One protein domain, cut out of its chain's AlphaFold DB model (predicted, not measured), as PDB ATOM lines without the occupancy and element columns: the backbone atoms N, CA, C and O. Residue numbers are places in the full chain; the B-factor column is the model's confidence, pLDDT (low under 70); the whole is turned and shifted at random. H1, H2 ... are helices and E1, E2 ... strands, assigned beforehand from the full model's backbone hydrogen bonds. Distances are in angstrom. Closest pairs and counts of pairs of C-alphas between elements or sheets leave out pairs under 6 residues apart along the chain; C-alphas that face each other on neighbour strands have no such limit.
ATOM      1  N   ASP A   4      -6.004 -19.963 -22.498       85.69
ATOM      2  CA  ASP A   4      -4.707 -20.239 -21.881       85.69
ATOM      3  C   ASP A   4      -4.189 -19.041 -21.069       85.69
ATOM      4  O   ASP A   4      -3.721 -19.237 -19.949       85.69
ATOM      5  N   ASP A   5      -4.376 -17.802 -21.546       87.38
ATOM      6  CA  ASP A   5      -4.049 -16.586 -20.779       87.38
ATOM      7  C   ASP A   5      -4.845 -16.529 -19.466       87.38
ATOM      8  O   ASP A   5      -4.309 -16.206 -18.405       87.38
ATOM      9  N   VAL A   6      -6.139 -16.870 -19.532       90.62
ATOM     10  CA  VAL A   6      -7.019 -16.919 -18.355       90.62
ATOM     11  C   VAL A   6      -6.509 -17.946 -17.349       90.62
ATOM     12  O   VAL A   6      -6.393 -17.642 -16.161       90.62
ATOM     13  N   LYS A   7      -6.176 -19.155 -17.814       93.12
ATOM     14  CA  LYS A   7      -5.643 -20.211 -16.946       93.12
ATOM     15  C   LYS A   7      -4.318 -19.790 -16.312       93.12
ATOM     16  O   LYS A   7      -4.152 -19.963 -15.108       93.12
ATOM     17  N   GLN A   8      -3.423 -19.175 -17.081       95.19
ATOM     18  CA  GLN A   8      -2.145 -18.679 -16.578       95.19
ATOM     19  C   GLN A   8      -2.329 -17.622 -15.476       95.19
ATOM     20  O   GLN A   8      -1.622 -17.664 -14.468       95.19
ATOM     21  N   GLY A   9      -3.287 -16.701 -15.629       96.94
ATOM     22  CA  GLY A   9      -3.623 -15.714 -14.597       96.94
ATOM     23  C   GLY A   9      -4.147 -16.353 -13.305       96.94
ATOM     24  O   GLY A   9      -3.724 -15.979 -12.210       96.94
ATOM     25  N   LEU A  10      -5.006 -17.369 -13.427       98.31
ATOM     26  CA  LEU A  10      -5.510 -18.138 -12.285       98.31
ATOM     27  C   LEU A  10      -4.400 -18.938 -11.584       98.31
ATOM     28  O   LEU A  10      -4.382 -19.015 -10.360       98.31
ATOM     29  N   GLU A  11      -3.445 -19.496 -12.325       98.31
ATOM     30  CA  GLU A  11      -2.294 -20.204 -11.747       98.31
ATOM     31  C   GLU A  11      -1.357 -19.265 -10.981       98.31
ATOM     32  O   GLU A  11      -0.866 -19.616  -9.904       98.31
ATOM     33  N   VAL A  12      -1.143 -18.047 -11.488       98.25
ATOM     34  CA  VAL A  12      -0.389 -17.017 -10.758       98.25
ATOM     35  C   VAL A  12      -1.108 -16.667  -9.457       98.25
ATOM     36  O   VAL A  12      -0.479 -16.686  -8.397       98.25
ATOM     37  N   ALA A  13      -2.418 -16.423  -9.504       98.62
ATOM     38  CA  ALA A  13      -3.237 -16.190  -8.316       98.62
ATOM     39  C   ALA A  13      -3.163 -17.358  -7.314       98.62
ATOM     40  O   ALA A  13      -2.969 -17.137  -6.116       98.62
ATOM     41  N   LEU A  14      -3.216 -18.602  -7.797       98.69
ATOM     42  CA  LEU A  14      -3.103 -19.801  -6.967       98.69
ATOM     43  C   LEU A  14      -1.753 -19.868  -6.253       98.69
ATOM     44  O   LEU A  14      -1.702 -20.136  -5.055       98.69
ATOM     45  N   SER A  15      -0.664 -19.540  -6.949       98.44
ATOM     46  CA  SER A  15       0.677 -19.501  -6.353       98.44
ATOM     47  C   SER A  15       0.818 -18.467  -5.228       98.44
ATOM     48  O   SER A  15       1.688 -18.611  -4.365       98.44
ATOM     49  N   VAL A  16      -0.012 -17.418  -5.233       98.56
ATOM     50  CA  VAL A  16      -0.076 -16.416  -4.164       98.56
ATOM     51  C   VAL A  16      -0.916 -16.950  -3.008       98.56
ATOM     52  O   VAL A  16      -0.420 -16.974  -1.886       98.56
ATOM     53  N   ALA A  17      -2.126 -17.450  -3.272       98.38
ATOM     54  CA  ALA A  17      -3.020 -17.979  -2.239       98.38
ATOM     55  C   ALA A  17      -2.423 -19.183  -1.480       98.38
ATOM     56  O   ALA A  17      -2.543 -19.263  -0.261       98.38
ATOM     57  N   ILE A  18      -1.697 -20.075  -2.167       98.25
ATOM     58  CA  ILE A  18      -1.007 -21.229  -1.559       98.25
ATOM     59  C   ILE A  18       0.015 -20.809  -0.495       98.25
ATOM     60  O   ILE A  18       0.336 -21.604   0.387       98.25
ATOM     61  N   ARG A  19       0.554 -19.583  -0.542       98.00
ATOM     62  CA  ARG A  19       1.555 -19.123   0.440       98.00
ATOM     63  C   ARG A  19       1.007 -19.107   1.860       98.00
ATOM     64  O   ARG A  19       1.776 -19.356   2.780       98.00
ATOM     65  N   ASP A  20      -0.296 -18.890   1.981       98.25
ATOM     66  CA  ASP A  20      -1.022 -18.784   3.241       98.25
ATOM     67  C   ASP A  20      -1.450 -20.142   3.812       98.25
ATOM     68  O   ASP A  20      -2.005 -20.210   4.911       98.25
ATOM     69  N   LEU A  21      -1.256 -21.231   3.060       97.38
ATOM     70  CA  LEU A  21      -1.574 -22.573   3.531       97.38
ATOM     71  C   LEU A  21      -0.665 -22.979   4.685       97.38
ATOM     72  O   LEU A  21       0.528 -22.667   4.701       97.38
ATOM     73  N   ASP A  22      -1.236 -23.769   5.593       94.62
ATOM     74  CA  ASP A  22      -0.469 -24.464   6.618       94.62
ATOM     75  C   ASP A  22       0.693 -25.250   5.961       94.62
ATOM     76  O   ASP A  22       0.467 -25.960   4.967       94.62
ATOM     77  N   PRO A  23       1.935 -25.131   6.467       94.00
ATOM     78  CA  PRO A  23       3.092 -25.820   5.903       94.00
ATOM     79  C   PRO A  23       2.907 -27.334   5.750       94.00
ATOM     80  O   PRO A  23       3.376 -27.900   4.761       94.00
ATOM     81  N   ASP A  24       2.194 -27.989   6.670       95.50
ATOM     82  CA  ASP A  24       1.941 -29.428   6.609       95.50
ATOM     83  C   ASP A  24       0.970 -29.789   5.482       95.50
ATOM     84  O   ASP A  24       1.093 -30.861   4.885       95.50
ATOM     85  N   VAL A  25       0.015 -28.908   5.165       96.19
ATOM     86  CA  VAL A  25      -0.894 -29.084   4.021       96.19
ATOM     87  C   VAL A  25      -0.116 -28.923   2.720       96.19
ATOM     88  O   VAL A  25      -0.206 -29.782   1.845       96.19
ATOM     89  N   ARG A  26       0.721 -27.881   2.621       94.75
ATOM     90  CA  ARG A  26       1.580 -27.633   1.446       94.75
ATOM     91  C   ARG A  26       2.593 -28.742   1.188       94.75
ATOM     92  O   ARG A  26       2.992 -28.942   0.048       94.75
ATOM     93  N   ALA A  27       3.051 -29.419   2.237       96.19
ATOM     94  CA  ALA A  27       3.988 -30.528   2.113       96.19
ATOM     95  C   ALA A  27       3.320 -31.831   1.642       96.19
ATOM     96  O   ALA A  27       4.016 -32.727   1.167       96.19
ATOM     97  N   LYS A  28       1.998 -31.963   1.805       97.06
ATOM     98  CA  LYS A  28       1.244 -33.191   1.503       97.06
ATOM     99  C   LYS A  28       0.464 -33.133   0.196       97.06
ATOM    100  O   LYS A  28       0.137 -34.193  -0.328       97.06
ATOM    101  N   HIS A  29       0.145 -31.934  -0.283       97.31
ATOM    102  CA  HIS A  29      -0.759 -31.727  -1.408       97.31
ATOM    103  C   HIS A  29      -0.227 -30.669  -2.362       97.31
ATOM    104  O   HIS A  29       0.307 -29.639  -1.938       97.31
ATOM    105  N   GLU A  30      -0.451 -30.898  -3.650       97.75
ATOM    106  CA  GLU A  30      -0.265 -29.897  -4.685       97.75
ATOM    107  C   GLU A  30      -1.645 -29.450  -5.179       97.75
ATOM    108  O   GLU A  30      -2.570 -30.240  -5.344       97.75
ATOM    109  N   PHE A  31      -1.803 -28.155  -5.422       98.31
ATOM    110  CA  PHE A  31      -3.067 -27.607  -5.901       98.31
ATOM    111  C   PHE A  31      -2.893 -27.108  -7.330       98.31
ATOM    112  O   PHE A  31      -1.869 -26.514  -7.672       98.31
ATOM    113  N   CYS A  32      -3.902 -27.330  -8.167       98.19
ATOM    114  CA  CYS A  32      -3.892 -26.941  -9.572       98.19
ATOM    115  C   CYS A  32      -5.235 -26.349 -10.023       98.19
ATOM    116  O   CYS A  32      -6.252 -26.454  -9.335       98.19
ATOM    117  N   ILE A  33      -5.232 -25.718 -11.201       97.75
ATOM    118  CA  ILE A  33      -6.454 -25.258 -11.866       97.75
ATOM    119  C   ILE A  33      -7.009 -26.396 -12.725       97.75
ATOM    120  O   ILE A  33      -6.408 -26.786 -13.730       97.75
ATOM    121  N   VAL A  34      -8.180 -26.902 -12.346       96.19
ATOM    122  CA  VAL A  34      -8.898 -27.973 -13.043       96.19
ATOM    123  C   VAL A  34      -9.972 -27.367 -13.933       96.19
ATOM    124  O   VAL A  34     -10.757 -26.532 -13.492       96.19
ATOM    125  N   ARG A  35     -10.041 -27.814 -15.189       94.81
ATOM    126  CA  ARG A  35     -11.130 -27.475 -16.110       94.81
ATOM    127  C   ARG A  35     -12.165 -28.597 -16.117       94.81
ATOM    128  O   ARG A  35     -11.813 -29.745 -16.379       94.81
ATOM    129  N   ALA A  36     -13.432 -28.272 -15.882       93.31
ATOM    130  CA  ALA A  36     -14.506 -29.252 -15.779       93.31
ATOM    131  C   ALA A  36     -15.832 -28.776 -16.395       93.31
ATOM    132  O   ALA A  36     -16.102 -27.586 -16.561       93.31
ATOM    133  N   GLY A  37     -16.692 -29.744 -16.717       88.88
ATOM    134  CA  GLY A  37     -18.033 -29.498 -17.243       88.88
ATOM    135  C   GLY A  37     -18.073 -29.044 -18.713       88.88
ATOM    136  O   GLY A  37     -17.046 -28.765 -19.330       88.88
ATOM    137  N   PRO A  38     -19.279 -28.962 -19.303       86.81
ATOM    138  CA  PRO A  38     -19.462 -28.702 -20.734       86.81
ATOM    139  C   PRO A  38     -19.091 -27.276 -21.161       86.81
ATOM    140  O   PRO A  38     -18.847 -27.038 -22.340       86.81
ATOM    141  N   ARG A  39     -19.048 -26.326 -20.218       88.38
ATOM    142  CA  ARG A  39     -18.590 -24.949 -20.461       88.38
ATOM    143  C   ARG A  39     -17.078 -24.785 -20.295       88.38
ATOM    144  O   ARG A  39     -16.552 -23.724 -20.610       88.38
ATOM    145  N   GLY A  40     -16.386 -25.825 -19.821       91.25
ATOM    146  CA  GLY A  40     -14.978 -25.735 -19.462       91.25
ATOM    147  C   GLY A  40     -14.744 -24.745 -18.321       91.25
ATOM    148  O   GLY A  40     -13.785 -23.977 -18.387       91.25
ATOM    149  N   ASP A  41     -15.623 -24.761 -17.319       95.00
ATOM    150  CA  ASP A  41     -15.508 -23.952 -16.105       95.00
ATOM    151  C   ASP A  41     -14.232 -24.364 -15.345       95.00
ATOM    152  O   ASP A  41     -13.810 -25.523 -15.410       95.00
ATOM    153  N   MET A  42     -13.582 -23.420 -14.665       96.44
ATOM    154  CA  MET A  42     -12.324 -23.663 -13.951       96.44
ATOM    155  C   MET A  42     -12.536 -23.663 -12.439       96.44
ATOM    156  O   MET A  42     -13.331 -22.882 -11.929       96.44
ATOM    157  N   PHE A  43     -11.818 -24.536 -11.737       97.81
ATOM    158  CA  PHE A  43     -11.892 -24.747 -10.289       97.81
ATOM    159  C   PHE A  43     -10.489 -24.969  -9.723       97.81
ATOM    160  O   PHE A  43      -9.571 -25.326 -10.464       97.81
ATOM    161  N   VAL A  44     -10.325 -24.809  -8.411       98.31
ATOM    162  CA  VAL A  44      -9.138 -25.318  -7.715       98.31
ATOM    163  C   VAL A  44      -9.349 -26.804  -7.418       98.31
ATOM    164  O   VAL A  44     -10.419 -27.209  -6.958       98.31
ATOM    165  N   GLY A  45      -8.336 -27.616  -7.696       98.00
ATOM    166  CA  GLY A  45      -8.316 -29.043  -7.393       98.00
ATOM    167  C   GLY A  45      -6.947 -29.514  -6.921       98.00
ATOM    168  O   GLY A  45      -6.003 -28.730  -6.848       98.00
ATOM    169  N   LEU A  46      -6.857 -30.801  -6.608       98.25
ATOM    170  CA  LEU A  46      -5.641 -31.495  -6.186       98.25
ATOM    171  C   LEU A  46      -4.901 -32.112  -7.377       98.25
ATOM    172  O   LEU A  46      -5.459 -32.259  -8.468       98.25
ATOM    173  N   GLU A  47      -3.657 -32.530  -7.156       96.19
ATOM    174  CA  GLU A  47      -2.814 -33.207  -8.149       96.19
ATOM    175  C   GLU A  47      -3.412 -34.498  -8.718       96.19
ATOM    176  O   GLU A  47      -3.148 -34.867  -9.862       96.19
ATOM    177  N   ASP A  48      -4.250 -35.177  -7.935       95.25
ATOM    178  CA  ASP A  48      -4.940 -36.403  -8.333       95.25
ATOM    179  C   ASP A  48      -6.245 -36.148  -9.110       95.25
ATOM    180  O   ASP A  48      -6.967 -37.085  -9.459       95.25
ATOM    181  N   GLY A  49      -6.548 -34.878  -9.398       93.81
ATOM    182  CA  GLY A  49      -7.713 -34.450 -10.162       93.81
ATOM    183  C   GLY A  49      -9.001 -34.345  -9.351       93.81
ATOM    184  O   GLY A  49     -10.038 -34.018  -9.931       93.81
ATOM    185  N   ARG A  50      -8.987 -34.590  -8.033       96.75
ATOM    186  CA  ARG A  50     -10.144 -34.294  -7.176       96.75
ATOM    187  C   ARG A  50     -10.339 -32.785  -7.046       96.75
ATOM    188  O   ARG A  50      -9.395 -32.037  -6.821       96.75
ATOM    189  N   PHE A  51     -11.585 -32.341  -7.149       96.88
ATOM    190  CA  PHE A  51     -11.990 -30.947  -6.976       96.88
ATOM    191  C   PHE A  51     -13.443 -30.894  -6.498       96.88
ATOM    192  O   PHE A  51     -14.172 -31.886  -6.600       96.88
ATOM    193  N   TRP A  52     -13.877 -29.736  -6.004       96.06
ATOM    194  CA  TRP A  52     -15.271 -29.506  -5.638       96.06
ATOM    195  C   TRP A  52     -16.014 -28.778  -6.761       96.06
ATOM    196  O   TRP A  52     -15.736 -27.618  -7.055       96.06
ATOM    197  N   SER A  53     -16.969 -29.457  -7.400       90.50
ATOM    198  CA  SER A  53     -17.745 -28.906  -8.522       90.50
ATOM    199  C   SER A  53     -19.003 -28.137  -8.103       90.50
ATOM    200  O   SER A  53     -19.664 -27.551  -8.959       90.50
ATOM    201  N   GLY A  54     -19.356 -28.151  -6.812       90.00
ATOM    202  CA  GLY A  54     -20.506 -27.417  -6.273       90.00
ATOM    203  C   GLY A  54     -20.213 -25.957  -5.911       90.00
ATOM    204  O   GLY A  54     -21.147 -25.230  -5.579       90.00
ATOM    205  N   GLY A  55     -18.945 -25.538  -5.963       87.19
ATOM    206  CA  GLY A  55     -18.519 -24.159  -5.722       87.19
ATOM    207  C   GLY A  55     -18.767 -23.237  -6.918       87.19
ATOM    208  O   GLY A  55     -19.231 -23.652  -7.985       87.19
ATOM    209  N   THR A  56     -18.434 -21.959  -6.748       92.19
ATOM    210  CA  THR A  56     -18.506 -20.982  -7.844       92.19
ATOM    211  C   THR A  56     -17.314 -21.184  -8.786       92.19
ATOM    212  O   THR A  56     -16.181 -21.238  -8.305       92.19
ATOM    213  N   PRO A  57     -17.517 -21.284 -10.116       95.69
ATOM    214  CA  PRO A  57     -16.412 -21.300 -11.070       95.69
ATOM    215  C   PRO A  57     -15.476 -20.104 -10.898       95.69
ATOM    216  O   PRO A  57     -15.925 -18.985 -10.642       95.69
ATOM    217  N   LEU A  58     -14.183 -20.335 -11.103       97.25
ATOM    218  CA  LEU A  58     -13.165 -19.303 -10.991       97.25
ATOM    219  C   LEU A  58     -13.370 -18.197 -12.031       97.25
ATOM    220  O   LEU A  58     -13.573 -18.471 -13.217       97.25
ATOM    221  N   SER A  59     -13.254 -16.948 -11.583       94.94
ATOM    222  CA  SER A  59     -13.270 -15.758 -12.435       94.94
ATOM    223  C   SER A  59     -11.881 -15.134 -12.538       94.94
ATOM    224  O   SER A  59     -11.087 -15.203 -11.605       94.94
ATOM    225  N   ALA A  60     -11.591 -14.500 -13.675       92.19
ATOM    226  CA  ALA A  60     -10.305 -13.861 -13.959       92.19
ATOM    227  C   ALA A  60     -10.476 -12.530 -14.715       92.19
ATOM    228  O   ALA A  60      -9.786 -12.276 -15.703       92.19
ATOM    229  N   GLY A  61     -11.430 -11.685 -14.308       88.75
ATOM    230  CA  GLY A  61     -11.661 -10.392 -14.968       88.75
ATOM    231  C   GLY A  61     -10.504  -9.396 -14.803       88.75
ATOM    232  O   GLY A  61     -10.240  -8.602 -15.705       88.75
ATOM    233  N   ASN A  62      -9.782  -9.456 -13.681       93.25
ATOM    234  CA  ASN A  62      -8.516  -8.760 -13.424       93.25
ATOM    235  C   ASN A  62      -7.700  -9.515 -12.352       93.25
ATOM    236  O   ASN A  62      -8.184 -10.495 -11.793       93.25
ATOM    237  N   GLU A  63      -6.481  -9.059 -12.050       95.38
ATOM    238  CA  GLU A  63      -5.577  -9.723 -11.091       95.38
ATOM    239  C   GLU A  63      -6.175  -9.874  -9.683       95.38
ATOM    240  O   GLU A  63      -6.046 -10.931  -9.070       95.38
ATOM    241  N   VAL A  64      -6.861  -8.844  -9.177       97.00
ATOM    242  CA  VAL A  64      -7.461  -8.853  -7.831       97.00
ATOM    243  C   VAL A  64      -8.647  -9.806  -7.780       97.00
ATOM    244  O   VAL A  64      -8.783 -10.564  -6.826       97.00
ATOM    245  N   GLU A  65      -9.478  -9.792  -8.824       96.38
ATOM    246  CA  GLU A  65     -10.613 -10.704  -8.965       96.38
ATOM    247  C   GLU A  65     -10.156 -12.163  -9.100       96.38
ATOM    248  O   GLU A  65     -10.716 -13.040  -8.444       96.38
ATOM    249  N   ALA A  66      -9.110 -12.417  -9.893       97.81
ATOM    250  CA  ALA A  66      -8.499 -13.736 -10.009       97.81
ATOM    251  C   ALA A  66      -7.972 -14.214  -8.655       97.81
ATOM    252  O   ALA A  66      -8.256 -15.338  -8.245       97.81
ATOM    253  N   LEU A  67      -7.261 -13.352  -7.922       98.62
ATOM    254  CA  LEU A  67      -6.738 -13.691  -6.604       98.62
ATOM    255  C   LEU A  67      -7.849 -13.972  -5.590       98.62
ATOM    256  O   LEU A  67      -7.772 -14.975  -4.884       98.62
ATOM    257  N   SER A  68      -8.889 -13.136  -5.532       98.31
ATOM    258  CA  SER A  68     -10.007 -13.366  -4.614       98.31
ATOM    259  C   SER A  68     -10.770 -14.642  -4.961       98.31
ATOM    260  O   SER A  68     -11.042 -15.449  -4.079       98.31
ATOM    261  N   SER A  69     -11.061 -14.858  -6.247       98.19
ATOM    262  CA  SER A  69     -11.810 -16.028  -6.708       98.19
ATOM    263  C   SER A  69     -11.035 -17.326  -6.473       98.19
ATOM    264  O   SER A  69     -11.610 -18.313  -6.024       98.19
ATOM    265  N   VAL A  70      -9.720 -17.327  -6.710       98.69
ATOM    266  CA  VAL A  70      -8.865 -18.489  -6.437       98.69
ATOM    267  C   VAL A  70      -8.704 -18.743  -4.944       98.69
ATOM    268  O   VAL A  70      -8.703 -19.900  -4.538       98.69
ATOM    269  N   ALA A  71      -8.590 -17.700  -4.120       98.50
ATOM    270  CA  ALA A  71      -8.533 -17.864  -2.672       98.50
ATOM    271  C   ALA A  71      -9.817 -18.518  -2.134       98.50
ATOM    272  O   ALA A  71      -9.718 -19.481  -1.378       98.50
ATOM    273  N   GLU A  72     -10.996 -18.075  -2.584       98.06
ATOM    274  CA  GLU A  72     -12.280 -18.717  -2.260       98.06
ATOM    275  C   GLU A  72     -12.335 -20.161  -2.779       98.06
ATOM    276  O   GLU A  72     -12.628 -21.079  -2.018       98.06
ATOM    277  N   GLY A  73     -11.965 -20.398  -4.042       98.25
ATOM    278  CA  GLY A  73     -11.940 -21.745  -4.619       98.25
ATOM    279  C   GLY A  73     -10.978 -22.699  -3.901       98.25
ATOM    280  O   GLY A  73     -11.253 -23.894  -3.789       98.25
ATOM    281  N   LEU A  74      -9.860 -22.187  -3.383       98.44
ATOM    282  CA  LEU A  74      -8.926 -22.953  -2.564       98.44
ATOM    283  C   LEU A  74      -9.526 -23.279  -1.188       98.44
ATOM    284  O   LEU A  74      -9.374 -24.416  -0.741       98.44
ATOM    285  N   GLN A  75     -10.250 -22.346  -0.550       97.75
ATOM    286  CA  GLN A  75     -11.011 -22.644   0.675       97.75
ATOM    287  C   GLN A  75     -12.054 -23.738   0.432       97.75
ATOM    288  O   GLN A  75     -12.118 -24.692   1.205       97.75
ATOM    289  N   ASP A  76     -12.823 -23.630  -0.653       97.12
ATOM    290  CA  ASP A  76     -13.829 -24.622  -1.038       97.12
ATOM    291  C   ASP A  76     -13.192 -26.000  -1.262       97.12
ATOM    292  O   ASP A  76     -13.684 -27.011  -0.763       97.12
ATOM    293  N   CYS A  77     -12.061 -26.055  -1.973       97.88
ATOM    294  CA  CYS A  77     -11.324 -27.296  -2.198       97.88
ATOM    295  C   CYS A  77     -10.850 -27.920  -0.875       97.88
ATOM    296  O   CYS A  77     -11.063 -29.108  -0.635       97.88
ATOM    297  N   LEU A  78     -10.254 -27.125   0.016       97.88
ATOM    298  CA  LEU A  78      -9.788 -27.599   1.322       97.88
ATOM    299  C   LEU A  78     -10.930 -28.102   2.196       97.88
ATOM    300  O   LEU A  78     -10.809 -29.173   2.790       97.88
ATOM    301  N   MET A  79     -12.033 -27.361   2.255       97.44
ATOM    302  CA  MET A  79     -13.188 -27.726   3.063       97.44
ATOM    303  C   MET A  79     -13.849 -28.997   2.531       97.44
ATOM    304  O   MET A  79     -14.004 -29.969   3.263       97.44
ATOM    305  N   GLU A  80     -14.209 -29.021   1.253       97.94
ATOM    306  CA  GLU A  80     -15.101 -30.054   0.721       97.94
ATOM    307  C   GLU A  80     -14.351 -31.317   0.275       97.94
ATOM    308  O   GLU A  80     -14.907 -32.416   0.284       97.94
ATOM    309  N   VAL A  81     -13.070 -31.194  -0.100       97.75
ATOM    310  CA  VAL A  81     -12.255 -32.341  -0.540       97.75
ATOM    311  C   VAL A  81     -11.387 -32.884   0.592       97.75
ATOM    312  O   VAL A  81     -11.250 -34.104   0.721       97.75
ATOM    313  N   LEU A  82     -10.796 -32.006   1.409       97.44
ATOM    314  CA  LEU A  82      -9.842 -32.385   2.457       97.44
ATOM    315  C   LEU A  82     -10.385 -32.239   3.886       97.44
ATOM    316  O   LEU A  82      -9.728 -32.718   4.810       97.44
ATOM    317  N   TRP A  83     -11.577 -31.661   4.078       97.00
ATOM    318  CA  TRP A  83     -12.189 -31.433   5.395       97.00
ATOM    319  C   TRP A  83     -11.332 -30.549   6.310       97.00
ATOM    320  O   TRP A  83     -11.278 -30.744   7.525       97.00
ATOM    321  N   ILE A  84     -10.652 -29.564   5.716       97.00
ATOM    322  CA  ILE A  84      -9.782 -28.610   6.405       97.00
ATOM    323  C   ILE A  84     -10.445 -27.232   6.409       97.00
ATOM    324  O   ILE A  84     -10.707 -26.649   5.360       97.00
ATOM    325  N   VAL A  85     -10.663 -26.682   7.605       95.25
ATOM    326  CA  VAL A  85     -11.034 -25.271   7.777       95.25
ATOM    327  C   VAL A  85      -9.776 -24.427   7.596       95.25
ATOM    328  O   VAL A  85      -8.818 -24.579   8.352       95.25
ATOM    329  N   TRP A  86      -9.762 -23.534   6.608       96.50
ATOM    330  CA  TRP A  86      -8.621 -22.656   6.350       96.50
ATOM    331  C   TRP A  86      -9.024 -21.386   5.574       96.50
ATOM    332  O   TRP A  86      -9.974 -21.446   4.794       96.50
ATOM    333  N   PRO A  87      -8.297 -20.261   5.735       96.81
ATOM    334  CA  PRO A  87      -7.404 -19.978   6.856       96.81
ATOM    335  C   PRO A  87      -8.223 -19.631   8.097       96.81
ATOM    336  O   PRO A  87      -9.365 -19.197   7.989       96.81
TER     337      PRO A  87
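This is residues 4 to 87 of the 125 residues of an uncharacterized protein of Sinosporangium album (UniProt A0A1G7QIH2). A two-stranded hairpin, E1 and E2, sits beside two long helices that cross at a steep angle: H1 packs on the E1 side and H3 packs on E2, while the middle of H1 also packs on the first part of H3. The short helix H2 lies out at one end between H1 and the hairpin in the chain, a long link of residues 47 to 62 runs round from E2 to the start of H3, and residues 83 to 87 fold back after H3. The printed part has 84 residues with three named helices and two named strands, in the order H1, H2, E1, E2, H3; the sheet, in the order E1, E2, is antiparallel, and the class is mixed, helices and strands. The whole is compact, with a radius of gyration of the C-alphas of 11.7 A, and its outline is rounded, spanning 31 by 25 by 18 A.

Strands E1, residues 31 to 36, and E2, residues 41 to 46, form a hairpin and are antiparallel, at 144 degrees between their directions. N 34 and O 43 are 2.8 A apart and N 43 and O 34 are 2.9 A apart, both within hydrogen-bond range. From E2 to H3, residues 63 to 82, the closest C-alphas are those of Val 44 and Gly 73, 5.5 A apart. From E1 to H1, residues 4 to 20, they are those of Ile 33 and Glu 11, 6.5 A apart. H1 and E2 are near each other, with 7 pairs of C-alphas within 10 A, as are E1 and H3, also with 7. H1 and H3 touch, closest at the C-alphas of Ala 13 and Leu 67, 4.6 A apart, at a steep tilt of 64 degrees, the same way. H2, residues 23 to 28, is close to H1 but not clearly touching: the closest C-alphas, of Arg 26 and Ile 18, are 7.5 A apart. H2 is apart from E2 and from H3. In H2 and H3 every O i to N i+4 pair is within hydrogen-bond range; in H1 11 of 13 are.

E1 measures 15.2 A from C-alpha 31 to C-alpha 36, and E2 15.9 A from 41 to 46. H3, the longest helix, measures 26.7 A and ends with C-alpha 82 at (-9.842, -32.385, 2.457). H1 measures 25.4 A, beginning with C-alpha 4 at (-4.707, -20.239, -21.881). H2, six residues, begins with C-alpha 23 at (3.092, -25.820, 5.903).

The C-alphas of Pro 23 and Pro 38, the two farthest apart, are 35.0 A apart. The printed part has no cut. The link E2 to H3, 16 residues, is long; the links H1 to H2, H2 to E1 and E1 to E2 are tight. The mean pLDDT of the printed part is 95.8, and no printed residue is under 70.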